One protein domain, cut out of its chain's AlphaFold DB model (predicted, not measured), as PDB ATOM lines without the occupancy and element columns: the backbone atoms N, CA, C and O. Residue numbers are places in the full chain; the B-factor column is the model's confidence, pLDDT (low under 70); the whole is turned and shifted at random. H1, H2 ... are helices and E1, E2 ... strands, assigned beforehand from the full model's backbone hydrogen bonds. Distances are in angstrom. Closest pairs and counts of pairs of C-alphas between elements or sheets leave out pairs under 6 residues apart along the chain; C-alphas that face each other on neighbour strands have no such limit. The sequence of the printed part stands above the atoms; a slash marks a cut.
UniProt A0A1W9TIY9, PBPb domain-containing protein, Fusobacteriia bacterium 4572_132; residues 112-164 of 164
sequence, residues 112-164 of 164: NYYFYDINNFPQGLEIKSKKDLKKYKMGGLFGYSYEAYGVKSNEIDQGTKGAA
ATOM      1  N   ASN A 112     161.287 113.261 145.774       83.94
ATOM      2  CA  ASN A 112     160.962 114.659 145.995       83.94
ATOM      3  C   ASN A 112     159.635 115.005 145.315       83.94
ATOM      4  O   ASN A 112     159.461 114.725 144.129       83.94
ATOM      5  N   TYR A 113     158.735 115.650 146.054       86.19
ATOM      6  CA  TYR A 113     157.423 116.079 145.573       86.19
ATOM      7  C   TYR A 113     157.176 117.544 145.925       86.19
ATOM      8  O   TYR A 113     157.749 118.075 146.875       86.19
ATOM      9  N   TYR A 114     156.296 118.184 145.160       84.81
ATOM     10  CA  TYR A 114     155.824 119.537 145.433       84.81
ATOM     11  C   TYR A 114     154.424 119.467 146.025       84.81
ATOM     12  O   TYR A 114     153.555 118.786 145.484       84.81
ATOM     13  N   PHE A 115     154.206 120.223 147.093       88.12
ATOM     14  CA  PHE A 115     152.880 120.486 147.632       88.12
ATOM     15  C   PHE A 115     152.534 121.942 147.355       88.12
ATOM     16  O   PHE A 115     153.405 122.813 147.398       88.12
ATOM     17  N   TYR A 116     151.270 122.198 147.045       89.81
ATOM     18  CA  TYR A 116     150.786 123.531 146.732       89.81
ATOM     19  C   TYR A 116     149.371 123.721 147.259       89.81
ATOM     20  O   TYR A 116     148.627 122.760 147.450       89.81
ATOM     21  N   ASP A 117     149.015 124.976 147.502       90.50
ATOM     22  CA  ASP A 117     147.685 125.341 147.963       90.50
ATOM     23  C   ASP A 117     146.702 125.362 146.790       90.50
ATOM     24  O   ASP A 117     146.803 126.195 145.888       90.50
ATOM     25  N   ILE A 118     145.735 124.449 146.819       94.50
ATOM     26  CA  ILE A 118     144.701 124.316 145.788       94.50
ATOM     27  C   ILE A 118     143.777 125.536 145.706       94.50
ATOM     28  O   ILE A 118     143.211 125.783 144.647       94.50
ATOM     29  N   ASN A 119     143.643 126.325 146.778       94.56
ATOM     30  CA  ASN A 119     142.832 127.543 146.750       94.56
ATOM     31  C   ASN A 119     143.530 128.651 145.953       94.56
ATOM     32  O   ASN A 119     142.882 129.414 145.244       94.56
ATOM     33  N   ASN A 120     144.861 128.708 146.041       91.44
ATOM     34  CA  ASN A 120     145.685 129.650 145.287       91.44
ATOM     35  C   ASN A 120     146.013 129.148 143.868       91.44
ATOM     36  O   ASN A 120     146.247 129.959 142.972       91.44
ATOM     37  N   PHE A 121     146.007 127.829 143.639       93.25
ATOM     38  CA  PHE A 121     146.291 127.200 142.343       93.25
ATOM     39  C   PHE A 121     145.230 126.144 141.975       93.25
ATOM     40  O   PHE A 121     145.541 124.949 141.906       93.25
ATOM     41  N   PRO A 122     143.976 126.546 141.695       94.44
ATOM     42  CA  PRO A 122     142.874 125.607 141.459       94.44
ATOM     43  C   PRO A 122     143.038 124.760 140.189       94.44
ATOM     44  O   PRO A 122     142.470 123.679 140.099       94.44
ATOM     45  N   GLN A 123     143.841 125.223 139.225       94.19
ATOM     46  CA  GLN A 123     144.174 124.482 138.000       94.19
ATOM     47  C   GLN A 123     145.496 123.701 138.111       94.19
ATOM     48  O   GLN A 123     145.984 123.146 137.129       94.19
ATOM     49  N   GLY A 124     146.085 123.657 139.308       92.12
ATOM     50  CA  GLY A 124     147.392 123.061 139.552       92.12
ATOM     51  C   GLY A 124     148.568 123.963 139.181       92.12
ATOM     52  O   GLY A 124     148.414 125.140 138.851       92.12
ATOM     53  N   LEU A 125     149.774 123.400 139.287       92.12
ATOM     54  CA  LEU A 125     151.021 124.072 138.929       92.12
ATOM     55  C   LEU A 125     151.481 123.666 137.525       92.12
ATOM     56  O   LEU A 125     151.490 122.487 137.176       92.12
ATOM     57  N   GLU A 126     151.976 124.627 136.751       92.69
ATOM     58  CA  GLU A 126     152.573 124.393 135.436       92.69
ATOM     59  C   GLU A 126     154.096 124.223 135.553       92.69
ATOM     60  O   GLU A 126     154.882 125.119 135.230       92.69
ATOM     61  N   ILE A 127     154.529 123.052 136.028       91.06
ATOM     62  CA  ILE A 127     155.950 122.718 136.209       91.06
ATOM     63  C   ILE A 127     156.356 121.647 135.194       91.06
ATOM     64  O   ILE A 127     156.028 120.474 135.348       91.06
ATOM     65  N   LYS A 128     157.114 122.039 134.162       91.19
ATOM     66  CA  LYS A 128     157.692 121.112 133.166       91.19
ATOM     67  C   LYS A 128     159.180 120.862 133.411       91.19
ATOM     68  O   LYS A 128     159.754 119.903 132.905       91.19
ATOM     69  N   SER A 129     159.818 121.736 134.181       90.06
ATOM     70  CA  SER A 129     161.235 121.690 134.509       90.06
ATOM     71  C   SER A 129     161.511 122.340 135.865       90.06
ATOM     72  O   SER A 129     160.742 123.165 136.350       90.06
ATOM     73  N   LYS A 130     162.683 122.055 136.445       86.62
ATOM     74  CA  LYS A 130     163.160 122.711 137.678       86.62
ATOM     75  C   LYS A 130     163.178 124.244 137.586       86.62
ATOM     76  O   LYS A 130     162.998 124.924 138.587       86.62
ATOM     77  N   LYS A 131     163.375 124.803 136.385       87.88
ATOM     78  CA  LYS A 131     163.390 126.259 136.169       87.88
ATOM     79  C   LYS A 131     162.018 126.895 136.396       87.88
ATOM     80  O   LYS A 131     161.966 128.048 136.811       87.88
ATOM     81  N   ASP A 132     160.934 126.154 136.162       90.94
ATOM     82  CA  ASP A 132     159.569 126.660 136.328       90.94
ATOM     83  C   ASP A 132     159.229 126.945 137.794       90.94
ATOM     84  O   ASP A 132     158.402 127.809 138.064       90.94
ATOM     85  N   LEU A 133     159.925 126.313 138.745       88.56
ATOM     86  CA  LEU A 133     159.747 126.572 140.177       88.56
ATOM     87  C   LEU A 133     160.013 128.030 140.556       88.56
ATOM     88  O   LEU A 133     159.380 128.552 141.465       88.56
ATOM     89  N   LYS A 134     160.888 128.719 139.815       85.56
ATOM     90  CA  LYS A 134     161.201 130.135 140.049       85.56
ATOM     91  C   LYS A 134     160.038 131.080 139.735       85.56
ATOM     92  O   LYS A 134     160.106 132.248 140.098       85.56
ATOM     93  N   LYS A 135     158.988 130.595 139.059       90.19
ATOM     94  CA  LYS A 135     157.741 131.344 138.826       90.19
ATOM     95  C   LYS A 135     156.886 131.446 140.090       90.19
ATOM     96  O   LYS A 135     155.995 132.287 140.152       90.19
ATOM     97  N   TYR A 136     157.141 130.589 141.077       89.69
ATOM     98  CA  TYR A 136     156.342 130.470 142.287       89.69
ATOM     99  C   TYR A 136     157.125 130.960 143.503       89.69
ATOM    100  O   TYR A 136     158.346 130.815 143.586       89.69
ATOM    101  N   LYS A 137     156.409 131.514 144.485       88.50
ATOM    102  CA  LYS A 137     156.993 131.794 145.796       88.50
ATOM    103  C   LYS A 137     157.180 130.469 146.536       88.50
ATOM    104  O   LYS A 137     156.210 129.757 146.779       88.50
ATOM    105  N   MET A 138     158.422 130.149 146.889       88.25
ATOM    106  CA  MET A 138     158.778 128.902 147.567       88.25
ATOM    107  C   MET A 138     159.051 129.150 149.049       88.25
ATOM    108  O   MET A 138     159.790 130.069 149.399       88.25
ATOM    109  N   GLY A 139     158.474 128.302 149.901       87.12
ATOM    110  CA  GLY A 139     158.771 128.234 151.330       87.12
ATOM    111  C   GLY A 139     159.601 126.996 151.659       87.12
ATOM    112  O   GLY A 139     159.498 125.971 150.984       87.12
ATOM    113  N   GLY A 140     160.425 127.085 152.697       87.56
ATOM    114  CA  GLY A 140     161.246 125.975 153.152       87.56
ATOM    115  C   GLY A 140     161.642 126.070 154.620       87.56
ATOM    116  O   GLY A 140     161.374 127.055 155.305       87.56
ATOM    117  N   LEU A 141     162.298 125.022 155.105       87.38
ATOM    118  CA  LEU A 141     162.809 124.941 156.465       87.38
ATOM    119  C   LEU A 141     164.212 125.542 156.553       87.38
ATOM    120  O   LEU A 141     165.065 125.351 155.681       87.38
ATOM    121  N   PHE A 142     164.465 126.261 157.642       87.31
ATOM    122  CA  PHE A 142     165.721 126.955 157.872       87.31
ATOM    123  C   PHE A 142     166.922 126.010 157.920       87.31
ATOM    124  O   PHE A 142     167.071 125.181 158.816       87.31
ATOM    125  N   GLY A 143     167.845 126.180 156.966       85.06
ATOM    126  CA  GLY A 143     169.065 125.375 156.875       85.06
ATOM    127  C   GLY A 143     168.909 124.047 156.133       85.06
ATOM    128  O   GLY A 143     169.896 123.307 156.028       85.06
ATOM    129  N   TYR A 144     167.721 123.760 155.599       88.94
ATOM    130  CA  TYR A 144     167.495 122.629 154.708       88.94
ATOM    131  C   TYR A 144     168.034 122.926 153.308       88.94
ATOM    132  O   TYR A 144     168.102 124.080 152.867       88.94
ATOM    133  N   SER A 145     168.441 121.858 152.619       87.44
ATOM    134  CA  SER A 145     168.926 121.938 151.243       87.44
ATOM    135  C   SER A 145     167.795 121.661 150.262       87.44
ATOM    136  O   SER A 145     167.075 120.677 150.398       87.44
ATOM    137  N   TYR A 146     167.710 122.505 149.238       88.00
ATOM    138  CA  TYR A 146     166.775 122.370 148.122       88.00
ATOM    139  C   TYR A 146     167.510 122.251 146.778       88.00
ATOM    140  O   TYR A 146     166.905 122.368 145.715       88.00
ATOM    141  N   GLU A 147     168.817 121.956 146.810       85.19
ATOM    142  CA  GLU A 147     169.647 121.791 145.607       85.19
ATOM    143  C   GLU A 147     169.079 120.726 144.654       85.19
ATOM    144  O   GLU A 147     169.169 120.872 143.432       85.19
ATOM    145  N   ALA A 148     168.424 119.691 145.193       84.31
ATOM    146  CA  ALA A 148     167.748 118.659 144.409       84.31
ATOM    147  C   ALA A 148     166.681 119.241 143.461       84.31
ATOM    148  O   ALA A 148     166.493 118.726 142.356       84.31
ATOM    149  N   TYR A 149     166.057 120.357 143.838       85.31
ATOM    150  CA  TYR A 149     165.070 121.084 143.043       85.31
ATOM    151  C   TYR A 149     165.696 122.097 142.076       85.31
ATOM    152  O   TYR A 149     164.986 122.712 141.290       85.31
ATOM    153  N   GLY A 150     167.026 122.244 142.063       85.44
ATOM    154  CA  GLY A 150     167.720 123.229 141.227       85.44
ATOM    155  C   GLY A 150     167.554 124.667 141.722       85.44
ATOM    156  O   GLY A 150     167.732 125.604 140.943       85.44
ATOM    157  N   VAL A 151     167.210 124.827 143.000       84.12
ATOM    158  CA  VAL A 151     166.943 126.109 143.651       84.12
ATOM    159  C   VAL A 151     167.959 126.308 144.771       84.12
ATOM    160  O   VAL A 151     168.225 125.396 145.557       84.12
ATOM    161  N   LYS A 152     168.563 127.496 144.830       82.19
ATOM    162  CA  LYS A 152     169.492 127.863 145.901       82.19
ATOM    163  C   LYS A 152     168.723 128.305 147.141       82.19
ATOM    164  O   LYS A 152     167.627 128.846 147.047       82.19
ATOM    165  N   SER A 153     169.324 128.156 148.319       79.25
ATOM    166  CA  SER A 153     168.678 128.544 149.582       79.25
ATOM    167  C   SER A 153     168.281 130.023 149.657       79.25
ATOM    168  O   SER A 153     167.333 130.342 150.358       79.25
ATOM    169  N   ASN A 154     168.959 130.925 148.937       80.94
ATOM    170  CA  ASN A 154     168.602 132.349 148.888       80.94
ATOM    171  C   ASN A 154     167.409 132.663 147.963       80.94
ATOM    172  O   ASN A 154     166.978 133.809 147.906       80.94
ATOM    173  N   GLU A 155     166.898 131.671 147.234       84.50
ATOM    174  CA  GLU A 155     165.708 131.774 146.379       84.50
ATOM    175  C   GLU A 155     164.449 131.228 147.087       84.50
ATOM    176  O   GLU A 155     163.380 131.170 146.483       84.50
ATOM    177  N   ILE A 156     164.570 130.808 148.352       88.06
ATOM    178  CA  ILE A 156     163.504 130.183 149.143       88.06
ATOM    179  C   ILE A 156     163.325 130.963 150.442       88.06
ATOM    180  O   ILE A 156     164.299 131.265 151.135       88.06
ATOM    181  N   ASP A 157     162.075 131.244 150.801       87.81
ATOM    182  CA  ASP A 157     161.739 131.791 152.110       87.81
ATOM    183  C   ASP A 157     161.905 130.698 153.175       87.81
ATOM    184  O   ASP A 157     161.085 129.786 153.292       87.81
ATOM    185  N   GLN A 158     163.013 130.761 153.916       86.81
ATOM    186  CA  GLN A 158     163.356 129.806 154.969       86.81
ATOM    187  C   GLN A 158     163.164 130.381 156.382       86.81
ATOM    188  O   GLN A 158     163.924 130.053 157.295       86.81
ATOM    189  N   GLY A 159     162.177 131.262 156.583       82.81
ATOM    190  CA  GLY A 159     161.867 131.814 157.909       82.81
ATOM    191  C   GLY A 159     161.411 130.765 158.938       82.81
ATOM    192  O   GLY A 159     161.558 130.968 160.147       82.81
ATOM    193  N   THR A 160     160.901 129.624 158.472       79.88
ATOM    194  CA  THR A 160     160.333 128.560 159.308       79.88
ATOM    195  C   THR A 160     161.418 127.661 159.907       79.88
ATOM    196  O   THR A 160     162.260 127.118 159.197       79.88
ATOM    197  N   LYS A 161     161.387 127.463 161.233       68.44
ATOM    198  CA  LYS A 161     162.399 126.688 161.984       68.44
ATOM    199  C   LYS A 161     162.028 125.220 162.248       68.44
ATOM    200  O   LYS A 161     162.834 124.517 162.846       68.44
ATOM    201  N   GLY A 162     160.846 124.777 161.822       60.12
ATOM    202  CA  GLY A 162     160.368 123.396 161.927       60.12
ATOM    203  C   GLY A 162     159.009 123.234 161.243       60.12
ATOM    204  O   GLY A 162     158.269 124.212 161.130       60.12
ATOM    205  N   ALA A 163     158.699 122.032 160.760       53.06
ATOM    206  CA  ALA A 163     157.352 121.683 160.325       53.06
ATOM    207  C   ALA A 163     156.566 121.284 161.582       53.06
ATOM    208  O   ALA A 163     156.844 120.241 162.165       53.06
ATOM    209  N   ALA A 164     155.704 122.177 162.069       40.00
ATOM    210  CA  ALA A 164     154.767 121.856 163.144       40.00
ATOM    211  C   ALA A 164     153.572 121.083 162.580       40.00
ATOM    212  O   ALA A 164     153.143 121.437 161.456       40.00
TER     213      ALA A 164
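Overview. This is residues 112 to 164 of the 164 residues of the protein "PBPb domain-containing protein" of Fusobacteriia bacterium 4572_132 (UniProt A0A1W9TIY9). Little regular structure: the model is mostly loop, with a short helix, H1, and a small parallel pair of strands, E1 and E2, while residues 118 to 123 stick out from the rest. The printed part has 53 residues, of which 13 are in named elements, in the order H1, E1, E2, a mixed class. It is only just compact, close to loose, with a radius of gyration of the C-alphas of 11.5 A and spans of 31 by 24 by 17 A.

Arrangement. H1, residues 130 to 135, has 0 of 2 O i to N i+4 pairs within hydrogen-bond range, but 3 of 3 O i to N i+3 pairs. A tight link leads to E1, residues 139 to 141. Its parallel neighbour is E2, residues 157 to 160, at 48 degrees; N 140 and O 157 are within hydrogen-bond range at 2.8 A. H1 and E2 are apart.

Along the chain. H1 begins at C-alpha 130 (163.160, 122.711, 137.678) and is 10.3 A long. E1 measures 7.3 A and E2 8.0 A, ending at C-alpha 160 (160.333, 128.560, 159.308).

Size, cuts and confidence. The C-alphas of Gln 123 and Gly 143 are the two farthest apart, 31.3 A. The printed part has no cut. The link E1 to E2 is long. Residues 161 to 164 are under 70 in pLDDT.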